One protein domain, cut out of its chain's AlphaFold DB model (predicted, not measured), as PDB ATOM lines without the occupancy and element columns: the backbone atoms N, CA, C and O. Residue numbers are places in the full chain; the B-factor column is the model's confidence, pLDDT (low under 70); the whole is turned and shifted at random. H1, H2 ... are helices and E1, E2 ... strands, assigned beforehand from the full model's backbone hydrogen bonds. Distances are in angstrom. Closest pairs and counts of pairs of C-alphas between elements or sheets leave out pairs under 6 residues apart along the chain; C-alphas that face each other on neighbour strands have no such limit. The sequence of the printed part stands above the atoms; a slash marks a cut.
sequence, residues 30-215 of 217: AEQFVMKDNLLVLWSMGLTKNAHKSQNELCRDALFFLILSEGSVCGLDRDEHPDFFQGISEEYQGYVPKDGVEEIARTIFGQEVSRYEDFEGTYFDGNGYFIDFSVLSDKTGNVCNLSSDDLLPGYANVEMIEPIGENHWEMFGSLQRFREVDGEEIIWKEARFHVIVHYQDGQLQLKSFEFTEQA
ATOM      1  N   ALA A  30      56.923  39.366  43.835       84.94
ATOM      2  CA  ALA A  30      56.755  39.115  42.404       84.94
ATOM      3  C   ALA A  30      56.608  37.613  42.121       84.94
ATOM      4  O   ALA A  30      55.682  37.206  41.431       84.94
ATOM      5  N   GLU A  31      57.453  36.789  42.736       86.12
ATOM      6  CA  GLU A  31      57.385  35.331  42.612       86.12
ATOM      7  C   GLU A  31      56.077  34.759  43.168       86.12
ATOM      8  O   GLU A  31      55.483  33.867  42.569       86.12
ATOM      9  N   GLN A  32      55.578  35.307  44.279       86.38
ATOM     10  CA  GLN A  32      54.273  34.923  44.819       86.38
ATOM     11  C   GLN A  32      53.112  35.304  43.890       86.38
ATOM     12  O   GLN A  32      52.120  34.581  43.850       86.38
ATOM     13  N   PHE A  33      53.204  36.421  43.160       86.12
ATOM     14  CA  PHE A  33      52.194  36.787  42.161       86.12
ATOM     15  C   PHE A  33      52.196  35.815  40.982       86.12
ATOM     16  O   PHE A  33      51.150  35.255  40.680       86.12
ATOM     17  N   VAL A  34      53.368  35.529  40.409       86.19
ATOM     18  CA  VAL A  34      53.495  34.533  39.330       86.19
ATOM     19  C   VAL A  34      52.957  33.175  39.782       86.19
ATOM     20  O   VAL A  34      52.199  32.528  39.067       86.19
ATOM     21  N   MET A  35      53.280  32.757  41.011       88.75
ATOM     22  CA  MET A  35      52.756  31.512  41.569       88.75
ATOM     23  C   MET A  35      51.225  31.518  41.637       88.75
ATOM     24  O   MET A  35      50.592  30.559  41.214       88.75
ATOM     25  N   LYS A  36      50.618  32.597  42.141       90.81
ATOM     26  CA  LYS A  36      49.157  32.739  42.218       90.81
ATOM     27  C   LYS A  36      48.485  32.592  40.854       90.81
ATOM     28  O   LYS A  36      47.491  31.873  40.761       90.81
ATOM     29  N   ASP A  37      49.046  33.215  39.823       88.38
ATOM     30  CA  ASP A  37      48.525  33.125  38.458       88.38
ATOM     31  C   ASP A  37      48.639  31.688  37.926       88.38
ATOM     32  O   ASP A  37      47.653  31.120  37.452       88.38
ATOM     33  N   ASN A  38      49.784  31.032  38.143       90.25
ATOM     34  CA  ASN A  38      49.991  29.632  37.766       90.25
ATOM     35  C   ASN A  38      48.977  28.684  38.436       90.25
ATOM     36  O   ASN A  38      48.451  27.777  37.789       90.25
ATOM     37  N   LEU A  39      48.665  28.886  39.724       91.88
ATOM     38  CA  LEU A  39      47.670  28.067  40.431       91.88
ATOM     39  C   LEU A  39      46.262  28.250  39.856       91.88
ATOM     40  O   LEU A  39      45.515  27.277  39.737       91.88
ATOM     41  N   LEU A  40      45.906  29.479  39.475       88.75
ATOM     42  CA  LEU A  40      44.631  29.767  38.825       88.75
ATOM     43  C   LEU A  40      44.537  29.077  37.459       88.75
ATOM     44  O   LEU A  40      43.502  28.473  37.168       88.75
ATOM     45  N   VAL A  41      45.601  29.110  36.653       87.94
ATOM     46  CA  VAL A  41      45.651  28.422  35.353       87.94
ATOM     47  C   VAL A  41      45.490  26.910  35.523       87.94
ATOM     48  O   VAL A  41      44.609  26.317  34.904       87.94
ATOM     49  N   LEU A  42      46.262  26.285  36.419       90.12
ATOM     50  CA  LEU A  42      46.155  24.844  36.688       90.12
ATOM     51  C   LEU A  42      44.742  24.441  37.111       90.12
ATOM     52  O   LEU A  42      44.219  23.423  36.651       90.12
ATOM     53  N   TRP A  43      44.114  25.241  37.974       87.81
ATOM     54  CA  TRP A  43      42.754  24.968  38.413       87.81
ATOM     55  C   TRP A  43      41.734  25.150  37.280       87.81
ATOM     56  O   TRP A  43      40.825  24.329  37.159       87.81
ATOM     57  N   SER A  44      41.910  26.146  36.402       81.69
ATOM     58  CA  SER A  44      41.080  26.315  35.196       81.69
ATOM     59  C   SER A  44      41.153  25.119  34.255       81.69
ATOM     60  O   SER A  44      40.131  24.718  33.715       81.69
ATOM     61  N   MET A  45      42.328  24.502  34.123       84.62
ATOM     62  CA  MET A  45      42.524  23.289  33.319       84.62
ATOM     63  C   MET A  45      41.904  22.026  33.952       84.62
ATOM     64  O   MET A  45      42.086  20.915  33.445       84.62
ATOM     65  N   GLY A  46      41.252  22.150  35.115       82.69
ATOM     66  CA  GLY A  46      40.691  21.030  35.872       82.69
ATOM     67  C   GLY A  46      41.743  20.118  36.508       82.69
ATOM     68  O   GLY A  46      41.443  18.977  36.869       82.69
ATOM     69  N   LEU A  47      42.991  20.580  36.644       87.81
ATOM     70  CA  LEU A  47      44.054  19.797  37.263       87.81
ATOM     71  C   LEU A  47      43.998  19.955  38.777       87.81
ATOM     72  O   LEU A  47      44.303  21.015  39.301       87.81
ATOM     73  N   THR A  48      43.662  18.885  39.493       86.94
ATOM     74  CA  THR A  48      43.526  18.919  40.959       86.94
ATOM     75  C   THR A  48      44.761  18.446  41.709       86.94
ATOM     76  O   THR A  48      44.864  18.681  42.906       86.94
ATOM     77  N   LYS A  49      45.704  17.768  41.046       89.69
ATOM     78  CA  LYS A  49      46.962  17.351  41.672       89.69
ATOM     79  C   LYS A  49      48.091  17.140  40.677       89.69
ATOM     80  O   LYS A  49      47.843  16.774  39.523       89.69
ATOM     81  N   ASN A  50      49.328  17.260  41.158       84.25
ATOM     82  CA  ASN A  50      50.489  16.825  40.390       84.25
ATOM     83  C   ASN A  50      50.559  15.288  40.370       84.25
ATOM     84  O   ASN A  50      50.732  14.643  41.404       84.25
ATOM     85  N   ALA A  51      50.397  14.692  39.192       84.19
ATOM     86  CA  ALA A  51      50.517  13.257  38.966       84.19
ATOM     87  C   ALA A  51      51.481  13.010  37.806       84.19
ATOM     88  O   ALA A  51      51.580  13.835  36.896       84.19
ATOM     89  N   HIS A  52      52.161  11.861  37.818       87.38
ATOM     90  CA  HIS A  52      52.991  11.461  36.686       87.38
ATOM     91  C   HIS A  52      52.131  11.364  35.420       87.38
ATOM     92  O   HIS A  52      51.062  10.751  35.442       87.38
ATOM     93  N   LYS A  53      52.591  12.004  34.343       89.81
ATOM     94  CA  LYS A  53      51.873  12.114  33.072       89.81
ATOM     95  C   LYS A  53      52.559  11.239  32.030       89.81
ATOM     96  O   LYS A  53      53.784  11.117  32.016       89.81
ATOM     97  N   SER A  54      51.778  10.658  31.123       92.06
ATOM     98  CA  SER A  54      52.354  10.170  29.867       92.06
ATOM     99  C   SER A  54      52.950  11.342  29.073       92.06
ATOM    100  O   SER A  54      52.592  12.494  29.300       92.06
ATOM    101  N   GLN A  55      53.857  11.069  28.133       92.00
ATOM    102  CA  GLN A  55      54.500  12.130  27.343       92.00
ATOM    103  C   GLN A  55      53.476  12.955  26.549       92.00
ATOM    104  O   GLN A  55      53.543  14.178  26.562       92.00
ATOM    105  N   ASN A  56      52.462  12.306  25.973       90.12
ATOM    106  CA  ASN A  56      51.422  13.002  25.210       90.12
ATOM    107  C   ASN A  56      50.549  13.876  26.127       90.12
ATOM    108  O   ASN A  56      50.230  15.008  25.777       90.12
ATOM    109  N   GLU A  57      50.217  13.404  27.335       90.75
ATOM    110  CA  GLU A  57      49.524  14.236  28.328       90.75
ATOM    111  C   GLU A  57      50.385  15.394  28.831       90.75
ATOM    112  O   GLU A  57      49.854  16.468  29.084       90.75
ATOM    113  N   LEU A  58      51.690  15.178  29.008       93.00
ATOM    114  CA  LEU A  58      52.617  16.208  29.461       93.00
ATOM    115  C   LEU A  58      52.730  17.327  28.426       93.00
ATOM    116  O   LEU A  58      52.552  18.484  28.792       93.00
ATOM    117  N   CYS A  59      52.954  16.989  27.152       92.62
ATOM    118  CA  CYS A  59      53.021  17.974  26.071       92.62
ATOM    119  C   CYS A  59      51.701  18.729  25.921       92.62
ATOM    120  O   CYS A  59      51.713  19.955  25.849       92.62
ATOM    121  N   ARG A  60      50.559  18.026  25.932       90.81
ATOM    122  CA  ARG A  60      49.249  18.679  25.841       90.81
ATOM    123  C   ARG A  60      49.007  19.617  27.020       90.81
ATOM    124  O   ARG A  60      48.687  20.778  26.807       90.81
ATOM    125  N   ASP A  61      49.158  19.135  28.252       90.50
ATOM    126  CA  ASP A  61      48.893  19.954  29.437       90.50
ATOM    127  C   ASP A  61      49.885  21.144  29.520       90.50
ATOM    128  O   ASP A  61      49.491  22.228  29.940       90.50
ATOM    129  N   ALA A  62      51.137  20.991  29.065       91.94
ATOM    130  CA  ALA A  62      52.110  22.086  28.976       91.94
ATOM    131  C   ALA A  62      51.751  23.131  27.910       91.94
ATOM    132  O   ALA A  62      51.804  24.323  28.203       91.94
ATOM    133  N   LEU A  63      51.323  22.708  26.715       90.56
ATOM    134  CA  LEU A  63      50.799  23.624  25.696       90.56
ATOM    135  C   LEU A  63      49.591  24.401  26.220       90.56
ATOM    136  O   LEU A  63      49.556  25.622  26.118       90.56
ATOM    137  N   PHE A  64      48.633  23.710  26.839       87.44
ATOM    138  CA  PHE A  64      47.456  24.349  27.429       87.44
ATOM    139  C   PHE A  64      47.812  25.384  28.483       87.44
ATOM    140  O   PHE A  64      47.257  26.479  28.498       87.44
ATOM    141  N   PHE A  65      48.743  25.035  29.367       88.81
ATOM    142  CA  PHE A  65      49.198  25.948  30.396       88.81
ATOM    143  C   PHE A  65      49.836  27.205  29.788       88.81
ATOM    144  O   PHE A  65      49.529  28.303  30.244       88.81
ATOM    145  N   LEU A  66      50.666  27.063  28.745       88.50
ATOM    146  CA  LEU A  66      51.261  28.195  28.020       88.50
ATOM    147  C   LEU A  66      50.192  29.093  27.405       88.50
ATOM    148  O   LEU A  66      50.187  30.294  27.662       88.50
ATOM    149  N   ILE A  67      49.253  28.499  26.665       82.12
ATOM    150  CA  ILE A  67      48.141  29.210  26.017       82.12
ATOM    151  C   ILE A  67      47.351  30.030  27.046       82.12
ATOM    152  O   ILE A  67      47.048  31.198  26.832       82.12
ATOM    153  N   LEU A  68      47.020  29.440  28.196       81.00
ATOM    154  CA  LEU A  68      46.222  30.127  29.211       81.00
ATOM    155  C   LEU A  68      47.021  31.145  30.038       81.00
ATOM    156  O   LEU A  68      46.421  32.064  30.592       81.00
ATOM    157  N   SER A  69      48.344  30.990  30.140       80.44
ATOM    158  CA  SER A  69      49.207  31.894  30.918       80.44
ATOM    159  C   SER A  69      49.640  33.126  30.123       80.44
ATOM    160  O   SER A  69      49.717  34.216  30.684       80.44
ATOM    161  N   GLU A  70      49.923  32.969  28.829       71.88
ATOM    162  CA  GLU A  70      50.358  34.062  27.948       71.88
ATOM    163  C   GLU A  70      49.178  34.756  27.244       71.88
ATOM    164  O   GLU A  70      49.305  35.895  26.794       71.88
ATOM    165  N   GLY A  71      48.009  34.104  27.195       58.22
ATOM    166  CA  GLY A  71      46.860  34.535  26.403       58.22
ATOM    167  C   GLY A  71      46.870  33.926  24.995       58.22
ATOM    168  O   GLY A  71      47.615  32.994  24.704       58.22
ATOM    169  N   SER A  72      46.020  34.441  24.100       48.66
ATOM    170  CA  SER A  72      45.711  33.809  22.803       48.66
ATOM    171  C   SER A  72      46.882  33.539  21.866       48.66
ATOM    172  O   SER A  72      46.732  32.742  20.945       48.66
ATOM    173  N   VAL A  73      48.031  34.172  22.087       53.34
ATOM    174  CA  VAL A  73      49.212  34.034  21.242       53.34
ATOM    175  C   VAL A  73      50.363  33.542  22.098       53.34
ATOM    176  O   VAL A  73      51.097  34.318  22.700       53.34
ATOM    177  N   CYS A  74      50.517  32.230  22.160       61.25
ATOM    178  CA  CYS A  74      51.694  31.605  22.745       61.25
ATOM    179  C   CYS A  74      52.705  31.407  21.615       61.25
ATOM    180  O   CYS A  74      52.496  30.578  20.736       61.25
ATOM    181  N   GLY A  75      53.773  32.208  21.610       70.62
ATOM    182  CA  GLY A  75      54.826  32.180  20.592       70.62
ATOM    183  C   GLY A  75      54.562  33.079  19.382       70.62
ATOM    184  O   GLY A  75      55.024  34.218  19.370       70.62
ATOM    185  N   LEU A  76      53.899  32.558  18.344       80.69
ATOM    186  CA  LEU A  76      53.598  33.300  17.108       80.69
ATOM    187  C   LEU A  76      52.136  33.122  16.689       80.69
ATOM    188  O   LEU A  76      51.621  32.003  16.679       80.69
ATOM    189  N   ASP A  77      51.513  34.223  16.278       85.25
ATOM    190  CA  ASP A  77      50.186  34.256  15.661       85.25
ATOM    191  C   ASP A  77      50.297  34.270  14.132       85.25
ATOM    192  O   ASP A  77      51.190  34.912  13.565       85.25
ATOM    193  N   ARG A  78      49.401  33.553  13.451       89.69
ATOM    194  CA  ARG A  78      49.406  33.468  11.989       89.69
ATOM    195  C   ARG A  78      49.114  34.803  11.312       89.69
ATOM    196  O   ARG A  78      49.763  35.097  10.308       89.69
ATOM    197  N   ASP A  79      48.165  35.584  11.815       88.00
ATOM    198  CA  ASP A  79      47.799  36.874  11.226       88.00
ATOM    199  C   ASP A  79      48.950  37.879  11.363       88.00
ATOM    200  O   ASP A  79      49.196  38.681  10.457       88.00
ATOM    201  N   GLU A  80      49.706  37.797  12.459       88.94
ATOM    202  CA  GLU A  80      50.891  38.630  12.686       88.94
ATOM    203  C   GLU A  80      52.134  38.137  11.918       88.94
ATOM    204  O   GLU A  80      52.965  38.948  11.493       88.94
ATOM    205  N   HIS A  81      52.261  36.824  11.692       91.31
ATOM    206  CA  HIS A  81      53.439  36.189  11.087       91.31
ATOM    207  C   HIS A  81      53.114  35.227   9.924       91.31
ATOM    208  O   HIS A  81      53.597  34.092   9.914       91.31
ATOM    209  N   PRO A  82      52.384  35.648   8.876       92.62
ATOM    210  CA  PRO A  82      51.871  34.740   7.844       92.62
ATOM    211  C   PRO A  82      52.967  33.997   7.064       92.62
ATOM    212  O   PRO A  82      52.770  32.850   6.661       92.62
ATOM    213  N   ASP A  83      54.138  34.617   6.892       95.81
ATOM    214  CA  ASP A  83      55.289  34.009   6.214       95.81
ATOM    215  C   ASP A  83      55.835  32.785   6.971       95.81
ATOM    216  O   ASP A  83      56.317  31.840   6.348       95.81
ATOM    217  N   PHE A  84      55.733  32.768   8.307       93.94
ATOM    218  CA  PHE A  84      56.161  31.632   9.128       93.94
ATOM    219  C   PHE A  84      55.266  30.402   8.916       93.94
ATOM    220  O   PHE A  84      55.734  29.268   8.971       93.94
ATOM    221  N   PHE A  85      53.988  30.623   8.601       95.00
ATOM    222  CA  PHE A  85      52.992  29.575   8.371       95.00
ATOM    223  C   PHE A  85      52.886  29.170   6.891       95.00
ATOM    224  O   PHE A  85      51.939  28.490   6.483       95.00
ATOM    225  N   GLN A  86      53.844  29.567   6.046       94.75
ATOM    226  CA  GLN A  86      53.824  29.209   4.633       94.75
ATOM    227  C   GLN A  86      53.907  27.684   4.448       94.75
ATOM    228  O   GLN A  86      54.863  27.035   4.860       94.75
ATOM    229  N   GLY A  87      52.909  27.107   3.773       94.38
ATOM    230  CA  GLY A  87      52.814  25.656   3.569       94.38
ATOM    231  C   GLY A  87      52.187  24.891   4.740       94.38
ATOM    232  O   GLY A  87      52.026  23.677   4.636       94.38
ATOM    233  N   ILE A  88      51.790  25.589   5.807       95.69
ATOM    234  CA  ILE A  88      51.022  25.039   6.924       95.69
ATOM    235  C   ILE A  88      49.525  25.223   6.652       95.69
ATOM    236  O   ILE A  88      49.097  26.289   6.189       95.69
ATOM    237  N   SER A  89      48.739  24.179   6.950       94.81
ATOM    238  CA  SER A  89      47.271  24.182   6.835       94.81
ATOM    239  C   SER A  89      46.668  25.416   7.514       94.81
ATOM    240  O   SER A  89      47.181  25.883   8.531       94.81
ATOM    241  N   GLU A  90      45.606  25.972   6.929       92.62
ATOM    242  CA  GLU A  90      44.961  27.203   7.411       92.62
ATOM    243  C   GLU A  90      44.271  27.024   8.767       92.62
ATOM    244  O   GLU A  90      44.019  28.008   9.446       92.62
ATOM    245  N   GLU A  91      43.992  25.794   9.194       91.38
ATOM    246  CA  GLU A  91      43.409  25.524  10.515       91.38
ATOM    247  C   GLU A  91      44.379  25.825  11.672       91.38
ATOM    248  O   GLU A  91      43.946  26.186  12.763       91.38
ATOM    249  N   TYR A  92      45.694  25.768  11.427       92.00
ATOM    250  CA  TYR A  92      46.691  26.115  12.434       92.00
ATOM    251  C   TYR A  92      46.929  27.625  12.459       92.00
ATOM    252  O   TYR A  92      47.469  28.204  11.507       92.00
ATOM    253  N   GLN A  93      46.530  28.239  13.569       90.06
ATOM    254  CA  GLN A  93      46.522  29.686  13.788       90.06
ATOM    255  C   GLN A  93      47.609  30.145  14.769       90.06
ATOM    256  O   GLN A  93      48.021  31.299  14.718       90.06
ATOM    257  N   GLY A  94      48.106  29.249  15.626       90.12
ATOM    258  CA  GLY A  94      49.174  29.547  16.584       90.12
ATOM    259  C   GLY A  94      50.403  28.669  16.398       90.12
ATOM    260  O   GLY A  94      50.331  27.597  15.791       90.12
ATOM    261  N   TYR A  95      51.534  29.105  16.949       92.19
ATOM    262  CA  TYR A  95      52.755  28.310  17.022       92.19
ATOM    263  C   TYR A  95      53.470  28.476  18.360       92.19
ATOM    264  O   TYR A  95      53.939  29.568  18.675       92.19
ATOM    265  N   VAL A  96      53.667  27.364  19.070       92.12
ATOM    266  CA  VAL A  96      54.406  27.308  20.334       92.12
ATOM    267  C   VAL A  96      55.780  26.666  20.125       92.12
ATOM    268  O   VAL A  96      55.853  25.500  19.720       92.12
ATOM    269  N   PRO A  97      56.887  27.361  20.450       93.06
ATOM    270  CA  PRO A  97      58.223  26.780  20.403       93.06
ATOM    271  C   PRO A  97      58.376  25.589  21.354       93.06
ATOM    272  O   PRO A  97      57.906  25.610  22.493       93.06
ATOM    273  N   LYS A  98      59.118  24.572  20.913       94.62
ATOM    274  CA  LYS A  98      59.445  23.369  21.698       94.62
ATOM    275  C   LYS A  98      60.040  23.704  23.068       94.62
ATOM    276  O   LYS A  98      59.635  23.108  24.062       94.62
ATOM    277  N   ASP A  99      60.950  24.673  23.118       93.50
ATOM    278  CA  ASP A  99      61.646  25.063  24.348       93.50
ATOM    279  C   ASP A  99      60.674  25.594  25.417       93.50
ATOM    280  O   ASP A  99      60.853  25.312  26.600       93.50
ATOM    281  N   GLY A 100      59.600  26.282  25.008       92.19
ATOM    282  CA  GLY A 100      58.554  26.734  25.929       92.19
ATOM    283  C   GLY A 100      57.783  25.562  26.539       92.19
ATOM    284  O   GLY A 100      57.545  25.526  27.747       92.19
ATOM    285  N   VAL A 101      57.449  24.553  25.725       93.56
ATOM    286  CA  VAL A 101      56.771  23.329  26.196       93.56
ATOM    287  C   VAL A 101      57.636  22.584  27.211       93.56
ATOM    288  O   VAL A 101      57.142  22.159  28.255       93.56
ATOM    289  N   GLU A 102      58.929  22.442  26.924       94.69
ATOM    290  CA  GLU A 102      59.896  21.811  27.827       94.69
ATOM    291  C   GLU A 102      60.058  22.582  29.132       94.69
ATOM    292  O   GLU A 102      60.106  21.982  30.209       94.69
ATOM    293  N   GLU A 103      60.130  23.909  29.048       91.75
ATOM    294  CA  GLU A 103      60.236  24.752  30.225       91.75
ATOM    295  C   GLU A 103      59.021  24.580  31.131       91.75
ATOM    296  O   GLU A 103      59.202  24.286  32.308       91.75
ATOM    297  N   ILE A 104      57.798  24.654  30.602       92.06
ATOM    298  CA  ILE A 104      56.585  24.463  31.408       92.06
ATOM    299  C   ILE A 104      56.463  23.040  31.947       92.06
ATOM    300  O   ILE A 104      56.109  22.849  33.115       92.06
ATOM    301  N   ALA A 105      56.803  22.027  31.151       93.06
ATOM    302  CA  ALA A 105      56.855  20.648  31.627       93.06
ATOM    303  C   ALA A 105      57.762  20.514  32.862       93.06
ATOM    304  O   ALA A 105      57.375  19.899  33.864       93.06
ATOM    305  N   ARG A 106      58.931  21.158  32.834       90.88
ATOM    306  CA  ARG A 106      59.897  21.132  33.932       90.88
ATOM    307  C   ARG A 106      59.454  21.980  35.124       90.88
ATOM    308  O   ARG A 106      59.492  21.491  36.252       90.88
ATOM    309  N   THR A 107      59.051  23.228  34.900       88.88
ATOM    310  CA  THR A 107      58.817  24.215  35.966       88.88
ATOM    311  C   THR A 107      57.455  24.062  36.636       88.88
ATOM    312  O   THR A 107      57.355  24.305  37.837       88.88
ATOM    313  N   ILE A 108      56.427  23.632  35.901       91.12
ATOM    314  CA  ILE A 108      55.052  23.496  36.409       91.12
ATOM    315  C   ILE A 108      54.721  22.045  36.751       91.12
ATOM    316  O   ILE A 108      54.100  21.770  37.779       91.12
ATOM    317  N   PHE A 109      55.134  21.105  35.898       91.25
ATOM    318  CA  PHE A 109      54.789  19.688  36.055       91.25
ATOM    319  C   PHE A 109      55.918  18.833  36.635       91.25
ATOM    320  O   PHE A 109      55.688  17.656  36.931       91.25
ATOM    321  N   GLY A 110      57.114  19.398  36.825       89.69
ATOM    322  CA  GLY A 110      58.265  18.700  37.396       89.69
ATOM    323  C   GLY A 110      58.734  17.502  36.566       89.69
ATOM    324  O   GLY A 110      59.275  16.555  37.138       89.69
ATOM    325  N   GLN A 111      58.475  17.497  35.255       92.06
ATOM    326  CA  GLN A 111      58.733  16.371  34.357       92.06
ATOM    327  C   GLN A 111      59.489  16.824  33.108       92.06
ATOM    328  O   GLN A 111      59.249  17.902  32.582       92.06
ATOM    329  N   GLU A 112      60.379  15.969  32.613       94.31
ATOM    330  CA  GLU A 112      61.113  16.216  31.371       94.31
ATOM    331  C   GLU A 112      60.348  15.641  30.174       94.31
ATOM    332  O   GLU A 112      59.825  14.516  30.224       94.31
ATOM    333  N   VAL A 113      60.322  16.400  29.080       94.88
ATOM    334  CA  VAL A 113      59.810  15.917  27.798       94.88
ATOM    335  C   VAL A 113      60.921  15.149  27.086       94.88
ATOM    336  O   VAL A 113      62.065  15.577  26.994       94.88
ATOM    337  N   SER A 114      60.582  13.964  26.600       93.25
ATOM    338  CA  SER A 114      61.500  13.035  25.932       93.25
ATOM    339  C   SER A 114      60.964  12.535  24.593       93.25
ATOM    340  O   SER A 114      61.700  11.899  23.836       93.25
ATOM    341  N   ARG A 115      59.685  12.792  24.298       92.75
ATOM    342  CA  ARG A 115      59.020  12.448  23.041       92.75
ATOM    343  C   ARG A 115      58.036  13.543  22.661       92.75
ATOM    344  O   ARG A 115      57.352  14.075  23.529       92.75
ATOM    345  N   TYR A 116      57.956  13.802  21.364       93.31
ATOM    346  CA  TYR A 116      57.059  14.775  20.757       93.31
ATOM    347  C   TYR A 116      56.288  14.033  19.681       93.31
ATOM    348  O   TYR A 116      56.884  13.417  18.796       93.31
ATOM    349  N   GLU A 117      54.975  14.039  19.814       88.19
ATOM    350  CA  GLU A 117      54.055  13.434  18.868       88.19
ATOM    351  C   GLU A 117      52.935  14.429  18.606       88.19
ATOM    352  O   GLU A 117      52.620  15.257  19.471       88.19
ATOM    353  N   ASP A 118      52.343  14.318  17.424       90.50
ATOM    354  CA  ASP A 118      51.112  15.015  17.098       90.50
ATOM    355  C   ASP A 118      49.970  14.448  17.947       90.50
ATOM    356  O   ASP A 118      49.870  13.244  18.209       90.50
ATOM    357  N   PHE A 119      49.069  15.328  18.348       88.25
ATOM    358  CA  PHE A 119      47.773  14.986  18.918       88.25
ATOM    359  C   PHE A 119      46.710  15.934  18.370       88.25
ATOM    360  O   PHE A 119      47.020  16.875  17.643       88.25
ATOM    361  N   GLU A 120      45.444  15.656  18.676       89.50
ATOM    362  CA  GLU A 120      44.314  16.424  18.155       89.50
ATOM    363  C   GLU A 120      44.513  17.937  18.340       89.50
ATOM    364  O   GLU A 120      44.800  18.409  19.441       89.50
ATOM    365  N   GLY A 121      44.403  18.675  17.232       89.75
ATOM    366  CA  GLY A 121      44.625  20.120  17.186       89.75
ATOM    367  C   GLY A 121      46.081  20.564  17.134       89.75
ATOM    368  O   GLY A 121      46.345  21.752  17.303       89.75
ATOM    369  N   THR A 122      47.033  19.652  16.914       92.94
ATOM    370  CA  THR A 122      48.460  19.994  16.857       92.94
ATOM    371  C   THR A 122      49.204  19.318  15.713       92.94
ATOM    372  O   THR A 122      48.905  18.185  15.337       92.94
ATOM    373  N   TYR A 123      50.223  20.012  15.214       94.62
ATOM    374  CA  TYR A 123      51.220  19.480  14.289       94.62
ATOM    375  C   TYR A 123      52.625  19.875  14.756       94.62
ATOM    376  O   TYR A 123      52.908  21.059  14.936       94.62
ATOM    377  N   PHE A 124      53.507  18.897  14.953       95.38
ATOM    378  CA  PHE A 124      54.877  19.106  15.405       95.38
ATOM    379  C   PHE A 124      55.870  19.046  14.240       95.38
ATOM    380  O   PHE A 124      56.029  18.019  13.581       95.38
ATOM    381  N   ASP A 125      56.607  20.135  14.017       94.50
ATOM    382  CA  ASP A 125      57.560  20.240  12.901       94.50
ATOM    383  C   ASP A 125      59.008  19.860  13.275       94.50
ATOM    384  O   ASP A 125      59.898  19.863  12.423       94.50
ATOM    385  N   GLY A 126      59.261  19.542  14.549       94.50
ATOM    386  CA  GLY A 126      60.600  19.331  15.108       94.50
ATOM    387  C   GLY A 126      61.115  20.495  15.959       94.50
ATOM    388  O   GLY A 126      61.911  20.266  16.872       94.50
ATOM    389  N   ASN A 127      60.641  21.715  15.704       94.56
ATOM    390  CA  ASN A 127      61.025  22.937  16.414       94.56
ATOM    391  C   ASN A 127      59.928  23.436  17.356       94.56
ATOM    392  O   ASN A 127      60.219  24.167  18.301       94.56
ATOM    393  N   GLY A 128      58.675  23.062  17.110       94.50
ATOM    394  CA  GLY A 128      57.540  23.453  17.928       94.50
ATOM    395  C   GLY A 128      56.226  22.893  17.405       94.50
ATOM    396  O   GLY A 128      56.196  22.085  16.476       94.50
ATOM    397  N   TYR A 129      55.145  23.320  18.043       94.56
ATOM    398  CA  TYR A 129      53.792  22.880  17.748       94.56
ATOM    399  C   TYR A 129      53.011  23.984  17.051       94.56
ATOM    400  O   TYR A 129      52.833  25.064  17.605       94.56
ATOM    401  N   PHE A 130      52.495  23.681  15.869       94.00
ATOM    402  CA  PHE A 130      51.425  24.437  15.235       94.00
ATOM    403  C   PHE A 130      50.090  24.043  15.862       94.00
ATOM    404  O   PHE A 130      49.844  22.853  16.069       94.00
ATOM    405  N   ILE A 131      49.249  25.028  16.175       91.69
ATOM    406  CA  ILE A 131      48.058  24.863  17.013       91.69
ATOM    407  C   ILE A 131      46.789  25.262  16.262       91.69
ATOM    408  O   ILE A 131      46.680  26.383  15.762       91.69
ATOM    409  N   ASP A 132      45.824  24.347  16.226       89.62
ATOM    410  CA  ASP A 132      44.434  24.615  15.871       89.62
ATOM    411  C   ASP A 132      43.629  24.803  17.165       89.62
ATOM    412  O   ASP A 132      43.222  23.851  17.840       89.62
ATOM    413  N   PHE A 133      43.405  26.069  17.514       83.19
ATOM    414  CA  PHE A 133      42.665  26.463  18.712       83.19
ATOM    415  C   PHE A 133      41.196  26.014  18.694       83.19
ATOM    416  O   PHE A 133      40.570  25.945  19.748       83.19
ATOM    417  N   SER A 134      40.635  25.684  17.525       82.50
ATOM    418  CA  SER A 134      39.226  25.303  17.391       82.50
ATOM    419  C   SER A 134      38.924  23.871  17.835       82.50
ATOM    420  O   SER A 134      37.760  23.543  18.080       82.50
ATOM    421  N   VAL A 135      39.951  23.026  17.965       85.81
ATOM    422  CA  VAL A 135      39.795  21.614  18.357       85.81
ATOM    423  C   VAL A 135      40.705  21.196  19.511       85.81
ATOM    424  O   VAL A 135      40.406  20.215  20.195       85.81
ATOM    425  N   LEU A 136      41.791  21.932  19.774       83.56
ATOM    426  CA  LEU A 136      42.653  21.672  20.921       83.56
ATOM    427  C   LEU A 136      41.829  21.818  22.217       83.56
ATOM    428  O   LEU A 136      41.259  22.879  22.457       83.56
ATOM    429  N   SER A 137      41.760  20.773  23.058       77.50
ATOM    430  CA  SER A 137      40.960  20.779  24.303       77.50
ATOM    431  C   SER A 137      41.697  20.282  25.557       77.50
ATOM    432  O   SER A 137      42.573  19.410  25.493       77.50
ATOM    433  N   ASP A 138      41.357  20.873  26.710       73.44
ATOM    434  CA  ASP A 138      41.916  20.495  28.010       73.44
ATOM    435  C   ASP A 138      41.337  19.151  28.498       73.44
ATOM    436  O   ASP A 138      40.505  18.512  27.848       73.44
ATOM    437  N   LYS A 139      41.752  18.683  29.683       69.31
ATOM    438  CA  LYS A 139      41.248  17.414  30.251       69.31
ATOM    439  C   LYS A 139      39.747  17.404  30.539       69.31
ATOM    440  O   LYS A 139      39.183  16.326  30.724       69.31
ATOM    441  N   THR A 140      39.119  18.568  30.621       68.12
ATOM    442  CA  THR A 140      37.691  18.727  30.889       68.12
ATOM    443  C   THR A 140      36.868  18.864  29.605       68.12
ATOM    444  O   THR A 140      35.641  18.863  29.670       68.12
ATOM    445  N   GLY A 141      37.530  18.887  28.441       71.19
ATOM    446  CA  GLY A 141      36.898  19.060  27.137       71.19
ATOM    447  C   GLY A 141      36.632  20.522  26.787       71.19
ATOM    448  O   GLY A 141      35.943  20.777  25.799       71.19
ATOM    449  N   ASN A 142      37.169  21.474  27.561       71.56
ATOM    450  CA  ASN A 142      37.130  22.875  27.165       71.56
ATOM    451  C   ASN A 142      38.078  23.037  25.987       71.56
ATOM    452  O   ASN A 142      39.284  22.814  26.106       71.56
ATOM    453  N   VAL A 143      37.510  23.388  24.844       69.31
ATOM    454  CA  VAL A 143      38.282  23.778  23.673       69.31
ATOM    455  C   VAL A 143      39.014  25.077  24.006       69.31
ATOM    456  O   VAL A 143      38.476  25.914  24.730       69.31
ATOM    457  N   CYS A 144      40.206  25.276  23.449       65.81
ATOM    458  CA  CYS A 144      40.895  26.564  23.378       65.81
ATOM    459  C   CYS A 144      40.115  27.576  22.519       65.81
ATOM    460  O   CYS A 144      40.682  28.262  21.677       65.81
ATOM    461  N   ASN A 145      38.804  27.712  22.712       52.22
ATOM    462  CA  ASN A 145      38.105  28.866  22.206       52.22
ATOM    463  C   ASN A 145      38.483  29.989  23.164       52.22
ATOM    464  O   ASN A 145      38.099  29.967  24.327       52.22
ATOM    465  N   LEU A 146      39.322  30.906  22.698       51.69
ATOM    466  CA  LEU A 146      39.968  31.994  23.440       51.69
ATOM    467  C   LEU A 146      38.986  33.026  24.021       51.69
ATOM    468  O   LEU A 146      39.323  34.197  24.196       51.69
ATOM    469  N   SER A 147      37.751  32.621  24.299       44.03
ATOM    470  CA  SER A 147      36.801  33.434  25.008       44.03
ATOM    471  C   SER A 147      37.289  33.614  26.438       44.03
ATOM    472  O   SER A 147      37.320  32.683  27.244       44.03
ATOM    473  N   SER A 148      37.611  34.860  26.775       45.88
ATOM    474  CA  SER A 148      37.746  35.322  28.156       45.88
ATOM    475  C   SER A 148      36.552  34.930  29.035       45.88
ATOM    476  O   SER A 148      36.680  34.939  30.255       45.88
ATOM    477  N   ASP A 149      35.412  34.571  28.438       44.38
ATOM    478  CA  ASP A 149      34.209  34.144  29.148       44.38
ATOM    479  C   ASP A 149      34.360  32.753  29.796       44.38
ATOM    480  O   ASP A 149      33.671  32.470  30.778       44.38
ATOM    481  N   ASP A 150      35.271  31.902  29.301       49.94
ATOM    482  CA  ASP A 150      35.548  30.578  29.884       49.94
ATOM    483  C   ASP A 150      36.543  30.663  31.059       49.94
ATOM    484  O   ASP A 150      36.516  29.850  31.991       49.94
ATOM    485  N   LEU A 151      37.382  31.705  31.080       60.09
ATOM    486  CA  LEU A 151      38.243  32.048  32.209       60.09
ATOM    487  C   LEU A 151      37.513  33.006  33.151       60.09
ATOM    488  O   LEU A 151      37.775  34.207  33.182       60.09
ATOM    489  N   LEU A 152      36.623  32.452  33.977       65.75
ATOM    490  CA  LEU A 152      35.985  33.207  35.057       65.75
ATOM    491  C   LEU A 152      37.036  33.988  35.866       65.75
ATOM    492  O   LEU A 152      38.064  33.394  36.214       65.75
ATOM    493  N   PRO A 153      36.811  35.268  36.221       72.38
ATOM    494  CA  PRO A 153      37.723  36.016  37.077       72.38
ATOM    495  C   PRO A 153      38.079  35.205  38.319       72.38
ATOM    496  O   PRO A 153      37.237  34.507  38.888       72.38
ATOM    497  N   GLY A 154      39.351  35.235  38.700       83.19
ATOM    498  CA  GLY A 154      39.872  34.386  39.758       83.19
ATOM    499  C   GLY A 154      40.726  35.152  40.743       83.19
ATOM    500  O   GLY A 154      41.415  36.104  40.382       83.19
ATOM    501  N   TYR A 155      40.701  34.707  41.991       88.31
ATOM    502  CA  TYR A 155      41.568  35.223  43.034       88.31
ATOM    503  C   TYR A 155      42.256  34.074  43.758       88.31
ATOM    504  O   TYR A 155      41.609  33.117  44.179       88.31
ATOM    505  N   ALA A 156      43.574  34.186  43.910       90.81
ATOM    506  CA  ALA A 156      44.373  33.275  44.712       90.81
ATOM    507  C   ALA A 156      44.914  33.999  45.950       90.81
ATOM    508  O   ALA A 156      45.681  34.971  45.874       90.81
ATOM    509  N   ASN A 157      44.530  33.496  47.117       91.69
ATOM    510  CA  ASN A 157      44.978  33.997  48.402       91.69
ATOM    511  C   ASN A 157      45.979  33.024  49.018       91.69
ATOM    512  O   ASN A 157      45.601  31.922  49.397       91.69
ATOM    513  N   VAL A 158      47.240  33.437  49.150       90.44
ATOM    514  CA  VAL A 158      48.236  32.682  49.922       90.44
ATOM    515  C   VAL A 158      48.057  33.072  51.383       90.44
ATOM    516  O   VAL A 158      48.294  34.219  51.754       90.44
ATOM    517  N   GLU A 159      47.591  32.127  52.191       90.75
ATOM    518  CA  GLU A 159      47.306  32.324  53.613       90.75
ATOM    519  C   GLU A 159      48.534  32.037  54.476       90.75
ATOM    520  O   GLU A 159      48.741  32.687  55.501       90.75
ATOM    521  N   MET A 160      49.359  31.076  54.057       89.50
ATOM    522  CA  MET A 160      50.535  30.632  54.794       89.50
ATOM    523  C   MET A 160      51.660  30.235  53.837       89.50
ATOM    524  O   MET A 160      51.407  29.642  52.788       89.50
ATOM    525  N   ILE A 161      52.896  30.563  54.222       91.31
ATOM    526  CA  ILE A 161      54.132  30.139  53.559       91.31
ATOM    527  C   ILE A 161      55.080  29.650  54.651       91.31
ATOM    528  O   ILE A 161      55.452  30.430  55.530       91.31
ATOM    529  N   GLU A 162      55.485  28.385  54.583       89.69
ATOM    530  CA  GLU A 162      56.409  27.772  55.534       89.69
ATOM    531  C   GLU A 162      57.686  27.317  54.815       89.69
ATOM    532  O   GLU A 162      57.613  26.542  53.860       89.69
ATOM    533  N   PRO A 163      58.879  27.787  55.224       88.56
ATOM    534  CA  PRO A 163      60.127  27.249  54.701       88.56
ATOM    535  C   PRO A 163      60.342  25.830  55.239       88.56
ATOM    536  O   PRO A 163      60.414  25.617  56.448       88.56
ATOM    537  N   ILE A 164      60.501  24.865  54.334       88.94
ATOM    538  CA  ILE A 164      60.778  23.453  54.655       88.94
ATOM    539  C   ILE A 164      62.208  23.033  54.275       88.94
ATOM    540  O   ILE A 164      62.624  21.899  54.506       88.94
ATOM    541  N   GLY A 165      62.986  23.956  53.707       83.88
ATOM    542  CA  GLY A 165      64.399  23.799  53.371       83.88
ATOM    543  C   GLY A 165      64.993  25.120  52.883       83.88
ATOM    544  O   GLY A 165      64.287  26.120  52.804       83.88
ATOM    545  N   GLU A 166      66.284  25.132  52.531       80.19
ATOM    546  CA  GLU A 166      66.989  26.372  52.147       80.19
ATOM    547  C   GLU A 166      66.333  27.099  50.962       80.19
ATOM    548  O   GLU A 166      66.236  28.321  50.977       80.19
ATOM    549  N   ASN A 167      65.819  26.340  49.990       85.25
ATOM    550  CA  ASN A 167      65.159  26.848  48.781       85.25
ATOM    551  C   ASN A 167      63.804  26.167  48.531       85.25
ATOM    552  O   ASN A 167      63.439  25.941  47.380       85.25
ATOM    553  N   HIS A 168      63.111  25.739  49.590       90.06
ATOM    554  CA  HIS A 168      61.855  24.994  49.482       90.06
ATOM    555  C   HIS A 168      60.817  25.569  50.435       90.06
ATOM    556  O   HIS A 168      61.099  25.746  51.623       90.06
ATOM    557  N   TRP A 169      59.610  25.794  49.922       92.69
ATOM    558  CA  TRP A 169      58.493  26.305  50.705       92.69
ATOM    559  C   TRP A 169      57.240  25.484  50.460       92.69
ATOM    560  O   TRP A 169      56.941  25.086  49.334       92.69
ATOM    561  N   GLU A 170      56.504  25.285  51.539       94.31
ATOM    562  CA  GLU A 170      55.135  24.801  51.532       94.31
ATOM    563  C   GLU A 170      54.215  26.025  51.581       94.31
ATOM    564  O   GLU A 170      54.434  26.948  52.370       94.31
ATOM    565  N   MET A 171      53.224  26.089  50.695       93.94
ATOM    566  CA  MET A 171      52.264  27.190  50.645       93.94
ATOM    567  C   MET A 171      50.842  26.659  50.708       93.94
ATOM    568  O   MET A 171      50.481  25.700  50.021       93.94
ATOM    569  N   PHE A 172      50.016  27.354  51.483       94.75
ATOM    570  CA  PHE A 172      48.610  27.033  51.671       94.75
ATOM    571  C   PHE A 172      47.747  28.251  51.410       94.75
ATOM    572  O   PHE A 172      48.140  29.390  51.689       94.75
ATOM    573  N   GLY A 173      46.536  28.006  50.930       95.12
ATOM    574  CA  GLY A 173      45.597  29.087  50.725       95.12
ATOM    575  C   GLY A 173      44.295  28.672  50.074       95.12
ATOM    576  O   GLY A 173      43.878  27.511  50.141       95.12
ATOM    577  N   SER A 174      43.649  29.649  49.451       94.44
ATOM    578  CA  SER A 174      42.380  29.479  48.756       94.44
ATOM    579  C   SER A 174      42.427  30.041  47.339       94.44
ATOM    580  O   SER A 174      43.145  30.999  47.040       94.44
ATOM    581  N   LEU A 175      41.650  29.412  46.466       93.50
ATOM    582  CA  LEU A 175      41.337  29.862  45.120       93.50
ATOM    583  C   LEU A 175      39.839  30.133  45.057       93.50
ATOM    584  O   LEU A 175      39.043  29.332  45.545       93.50
ATOM    585  N   GLN A 176      39.453  31.235  44.432       91.62
ATOM    586  CA  GLN A 176      38.060  31.602  44.214       91.62
ATOM    587  C   GLN A 176      37.863  31.958  42.747       91.62
ATOM    588  O   GLN A 176      38.727  32.600  42.150       91.62
ATOM    589  N   ARG A 177      36.742  31.528  42.166       87.00
ATOM    590  CA  ARG A 177      36.263  31.984  40.857       87.00
ATOM    591  C   ARG A 177      34.969  32.739  41.035       87.00
ATOM    592  O   ARG A 177      34.113  32.316  41.814       87.00
ATOM    593  N   PHE A 178      34.818  33.793  40.257       84.94
ATOM    594  CA  PHE A 178      33.668  34.674  40.304       84.94
ATOM    595  C   PHE A 178      32.860  34.582  39.019       84.94
ATOM    596  O   PHE A 178      33.400  34.294  37.953       84.94
ATOM    597  N   ARG A 179      31.559  34.828  39.116       84.69
ATOM    598  CA  ARG A 179      30.670  34.956  37.966       84.69
ATOM    599  C   ARG A 179      29.761  36.154  38.173       84.69
ATOM    600  O   ARG A 179      29.243  36.341  39.270       84.69
ATOM    601  N   GLU A 180      29.538  36.921  37.115       82.38
ATOM    602  CA  GLU A 180      28.520  37.966  37.129       82.38
ATOM    603  C   GLU A 180      27.129  37.348  36.929       82.38
ATOM    604  O   GLU A 180      26.894  36.594  35.977       82.38
ATOM    605  N   VAL A 181      26.208  37.651  37.840       82.50
ATOM    606  CA  VAL A 181      24.797  37.266  37.778       82.50
ATOM    607  C   VAL A 181      23.969  38.501  38.107       82.50
ATOM    608  O   VAL A 181      24.123  39.087  39.172       82.50
ATOM    609  N   ASP A 182      23.111  38.917  37.174       86.88
ATOM    610  CA  ASP A 182      22.230  40.085  37.321       86.88
ATOM    611  C   ASP A 182      22.955  41.402  37.692       86.88
ATOM    612  O   ASP A 182      22.386  42.279  38.342       86.88
ATOM    613  N   GLY A 183      24.206  41.566  37.245       83.25
ATOM    614  CA  GLY A 183      25.035  42.742  37.535       83.25
ATOM    615  C   GLY A 183      25.777  42.691  38.874       83.25
ATOM    616  O   GLY A 183      26.423  43.673  39.242       83.25
ATOM    617  N   GLU A 184      25.703  41.573  39.601       84.94
ATOM    618  CA  GLU A 184      26.458  41.326  40.831       84.94
ATOM    619  C   GLU A 184      27.504  40.224  40.630       84.94
ATOM    620  O   GLU A 184      27.259  39.212  39.974       84.94
ATOM    621  N   GLU A 185      28.683  40.409  41.221       84.50
ATOM    622  CA  GLU A 185      29.730  39.392  41.233       84.50
ATOM    623  C   GLU A 185      29.496  38.421  42.397       84.50
ATOM    624  O   GLU A 185      29.510  38.815  43.566       84.50
ATOM    625  N   ILE A 186      29.296  37.140  42.081       85.94
ATOM    626  CA  ILE A 186      29.149  36.072  43.074       85.94
ATOM    627  C   ILE A 186      30.317  35.095  42.996       85.94
ATOM    628  O   ILE A 186      30.839  34.812  41.916       85.94
ATOM    629  N   ILE A 187      30.707  34.525  44.140       86.06
ATOM    630  CA  ILE A 187      31.627  33.383  44.156       86.06
ATOM    631  C   ILE A 187      30.895  32.204  43.512       86.06
ATOM    632  O   ILE A 187      29.793  31.846  43.918       86.06
ATOM    633  N   TRP A 188      31.511  31.614  42.495       84.25
ATOM    634  CA  TRP A 188      30.977  30.486  41.738       84.25
ATOM    635  C   TRP A 188      31.636  29.163  42.128       84.25
ATOM    636  O   TRP A 188      30.964  28.141  42.239       84.25
ATOM    637  N   LYS A 189      32.954  29.181  42.341       87.19
ATOM    638  CA  LYS A 189      33.725  28.030  42.817       87.19
ATOM    639  C   LYS A 189      34.748  28.486  43.837       87.19
ATOM    640  O   LYS A 189      35.322  29.567  43.703       87.19
ATOM    641  N   GLU A 190      35.038  27.610  44.784       91.81
ATOM    642  CA  GLU A 190      36.121  27.782  45.742       91.81
ATOM    643  C   GLU A 190      36.918  26.484  45.861       91.81
ATOM    644  O   GLU A 190      36.366  25.384  45.803       91.81
ATOM    645  N   ALA A 191      38.228  26.614  46.033       93.12
ATOM    646  CA  ALA A 191      39.107  25.502  46.338       93.12
ATOM    647  C   ALA A 191      40.137  25.906  47.392       93.12
ATOM    648  O   ALA A 191      40.549  27.062  47.486       93.12
ATOM    649  N   ARG A 192      40.590  24.935  48.179       95.94
ATOM    650  CA  ARG A 192      41.809  25.062  48.986       95.94
ATOM    651  C   ARG A 192      42.978  24.527  48.190       95.94
ATOM    652  O   ARG A 192      42.827  23.495  47.540       95.94
ATOM    653  N   PHE A 193      44.124  25.192  48.271       95.69
ATOM    654  CA  PHE A 193      45.354  24.669  47.697       95.69
ATOM    655  C   PHE A 193      46.388  24.362  48.770       95.69
ATOM    656  O   PHE A 193      46.501  25.065  49.778       95.69
ATOM    657  N   HIS A 194      47.165  23.327  48.488       95.88
ATOM    658  CA  HIS A 194      48.412  23.019  49.152       95.88
ATOM    659  C   HIS A 194      49.467  22.760  48.073       95.88
ATOM    660  O   HIS A 194      49.279  21.897  47.212       95.88
ATOM    661  N   VAL A 195      50.553  23.534  48.084       95.00
ATOM    662  CA  VAL A 195      51.622  23.414  47.091       95.00
ATOM    663  C   VAL A 195      53.005  23.397  47.721       95.00
ATOM    664  O   VAL A 195      53.252  24.065  48.721       95.00
ATOM    665  N   ILE A 196      53.920  22.671  47.083       92.81
ATOM    666  CA  ILE A 196      55.347  22.705  47.397       92.81
ATOM    667  C   ILE A 196      56.056  23.353  46.223       92.81
ATOM    668  O   ILE A 196      55.935  22.900  45.080       92.81
ATOM    669  N   VAL A 197      56.821  24.395  46.516       91.25
ATOM    670  CA  VAL A 197      57.600  25.138  45.531       91.25
ATOM    671  C   VAL A 197      59.068  25.122  45.913       91.25
ATOM    672  O   VAL A 197      59.423  25.082  47.093       91.25
ATOM    673  N   HIS A 198      59.931  25.142  44.906       90.00
ATOM    674  CA  HIS A 198      61.371  25.197  45.103       90.00
ATOM    675  C   HIS A 198      61.989  26.265  44.208       90.00
ATOM    676  O   HIS A 198      61.553  26.453  43.073       90.00
ATOM    677  N   TYR A 199      62.985  26.978  44.723       86.12
ATOM    678  CA  TYR A 199      63.736  27.943  43.932       86.12
ATOM    679  C   TYR A 199      64.931  27.244  43.297       86.12
ATOM    680  O   TYR A 199      65.825  26.754  43.994       86.12
ATOM    681  N   GLN A 200      64.936  27.178  41.971       83.44
ATOM    682  CA  GLN A 200      66.009  26.560  41.210       83.44
ATOM    683  C   GLN A 200      66.191  27.301  39.884       83.44
ATOM    684  O   GLN A 200      65.222  27.711  39.250       83.44
ATOM    685  N   ASP A 201      67.450  27.477  39.478       80.75
ATOM    686  CA  ASP A 201      67.816  28.104  38.203       80.75
ATOM    687  C   ASP A 201      67.265  29.533  38.040       80.75
ATOM    688  O   ASP A 201      66.937  29.974  36.944       80.75
ATOM    689  N   GLY A 202      67.174  30.275  39.150       79.31
ATOM    690  CA  GLY A 202      66.735  31.671  39.154       79.31
ATOM    691  C   GLY A 202      65.218  31.879  39.211       79.31
ATOM    692  O   GLY A 202      64.780  33.029  39.187       79.31
ATOM    693  N   GLN A 203      64.422  30.809  39.318       81.69
ATOM    694  CA  GLN A 203      62.960  30.882  39.323       81.69
ATOM    695  C   GLN A 203      62.302  29.946  40.345       81.69
ATOM    696  O   GLN A 203      62.855  28.905  40.712       81.69
ATOM    697  N   LEU A 204      61.094  30.312  40.789       83.06
ATOM    698  CA  LEU A 204      60.221  29.396  41.517       83.06
ATOM    699  C   LEU A 204      59.635  28.366  40.557       83.06
ATOM    700  O   LEU A 204      58.992  28.702  39.569       83.06
ATOM    701  N   GLN A 205      59.788  27.109  40.924       87.25
ATOM    702  CA  GLN A 205      59.234  25.965  40.224       87.25
ATOM    703  C   GLN A 205      58.239  25.254  41.155       87.25
ATOM    704  O   GLN A 205      58.413  25.212  42.379       87.25
ATOM    705  N   LEU A 206      57.177  24.696  40.585       89.88
ATOM    706  CA  LEU A 206      56.128  23.980  41.296       89.88
ATOM    707  C   LEU A 206      56.473  22.485  41.349       89.88
ATOM    708  O   LEU A 206      56.482  21.795  40.333       89.88
ATOM    709  N   LYS A 207      56.768  21.955  42.543       89.44
ATOM    710  CA  LYS A 207      57.072  20.522  42.730       89.44
ATOM    711  C   LYS A 207      55.822  19.686  42.869       89.44
ATOM    712  O   LYS A 207      55.729  18.595  42.309       89.44
ATOM    713  N   SER A 208      54.864  20.180  43.632       90.19
ATOM    714  CA  SER A 208      53.580  19.525  43.802       90.19
ATOM    715  C   SER A 208      52.506  20.559  44.032       90.19
ATOM    716  O   SER A 208      52.745  21.603  44.632       90.19
ATOM    717  N   PHE A 209      51.308  20.221  43.589       93.19
ATOM    718  CA  PHE A 209      50.103  20.948  43.921       93.19
ATOM    719  C   PHE A 209      48.992  19.954  44.213       93.19
ATOM    720  O   PHE A 209      48.976  18.851  43.658       93.19
ATOM    721  N   GLU A 210      48.085  20.363  45.084       95.38
ATOM    722  CA  GLU A 210      46.840  19.686  45.393       95.38
ATOM    723  C   GLU A 210      45.755  20.744  45.602       95.38
ATOM    724  O   GLU A 210      45.943  21.688  46.372       95.38
ATOM    725  N   PHE A 211      44.625  20.583  44.914       93.75
ATOM    726  CA  PHE A 211      43.443  21.426  45.036       93.75
ATOM    727  C   PHE A 211      42.270  20.601  45.550       93.75
ATOM    728  O   PHE A 211      41.939  19.548  45.007       93.75
ATOM    729  N   THR A 212      41.618  21.106  46.589       93.56
ATOM    730  CA  THR A 212      40.396  20.529  47.152       93.56
ATOM    731  C   THR A 212      39.244  21.487  46.902       93.56
ATOM    732  O   THR A 212      39.139  22.510  47.581       93.56
ATOM    733  N   GLU A 213      38.395  21.168  45.925       89.25
ATOM    734  CA  GLU A 213      37.189  21.950  45.639       89.25
ATOM    735  C   GLU A 213      36.205  21.867  46.809       89.25
ATOM    736  O   GLU A 213      36.001  20.807  47.409       89.25
ATOM    737  N   GLN A 214      35.598  23.001  47.140       84.50
ATOM    738  CA  GLN A 214      34.593  23.098  48.185       84.50
ATOM    739  C   GLN A 214      33.194  23.000  47.577       84.50
ATOM    740  O   GLN A 214      32.911  23.569  46.523       84.50
ATOM    741  N   ALA A 215      32.301  22.274  48.251       71.62
ATOM    742  CA  ALA A 215      30.895  22.259  47.875       71.62
ATOM    743  C   ALA A 215      30.288  23.638  48.166       71.62
ATOM    744  O   ALA A 215      30.226  24.058  49.321       71.62
TER     745      ALA A 215
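Overview. This is residues 30 to 215 of the 217 residues of an uncharacterized protein of Desulfovibrio porci (UniProt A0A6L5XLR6). Look first for a long, twisted sheet of four strands that curls round helix H1; a second lobe holds H2, H3 and a small sheet of three strands, with H2 and H3 lying between that small sheet and the H1 side. The long link of residues 132 to 153 leads from the small sheet to the large one. The printed part has 186 residues, running H1 H2 E1 H3 E2 E3 E4 E5 E6 E7, in the mixed class of helices and strands. Both sheets, E4 E5 E6 E7 and E1 E3 E2, are antiparallel. The whole is compact, with a radius of gyration of the C-alphas of 17.3 A and spans of 51 by 48 by 28 A.

Along the chain. Find C-alpha 154 at (39.872, 34.386, 39.758), where E4 begins and runs to residue 165, bending by 58 degrees at residue 160. E5, residues 168 to 181, is 40.8 A long; E6, residues 184 to 200, is 42.2 A and bends by 66 degrees at residue 194. E7, residues 203 to 213, bends by 61 degrees at residue 207 and ends at C-alpha 213 at (37.189, 21.950, 45.639). Go back to C-alpha 30 at (56.755, 39.115, 42.404) for H1, residues 30 to 44, 21.5 A. H2 holds residues 55 to 70, 22.3 A, and H3 residues 98 to 107. The short strands are E1, residues 94 to 97, E2, residues 122 to 124, and E3, residues 128 to 131.

Arrangement. E4 to E7 form a meander, each strand the antiparallel neighbour of the one before; look at N 157 and O 174, 2.9 A, for E4 and E5, N 175 and O 191, 2.8 A, for E5 and E6, and N 194 and O 210, 2.9 A, for E6 and E7. H1 is on one face of this sheet, giving two layers; the closest C-alphas of H1 and E4, Lys 36 and Ala 156, are 5.4 A apart. H1 touches H2 with residues 37 to 42 alone, at a steep tilt of 60 degrees, opposite ways; the closest C-alphas, Val 41 and Leu 68, are 6.4 A apart. H2 touches H3, about perpendicular at 87 degrees, with C-alphas 62 and 101 closest at 5.6 A. H3 only grazes the large sheet, with residues 104 to 107. E1, H3 and E2 make a split strand-helix-strand unit, with E3 between the strands and a right-handed crossover. N 96 and O 129, 2.9 A, join E1 and E3 within hydrogen-bond range, as N 130 and O 123, 2.8 A, do the hairpin E2 and E3. In H1, H2 and H3 every O i to N i+4 pair is within hydrogen-bond range.

Size, cuts and confidence. The two C-alphas farthest apart, Gly 87 and Glu 162, are 52.1 A apart. The printed part has no cut. The long links are H2 to E1, H3 to E2 and E3 to E4. Mean pLDDT of the printed part is 86.1; look for values under 70 at residues 71 to 74, 139 to 140 and 143 to 152.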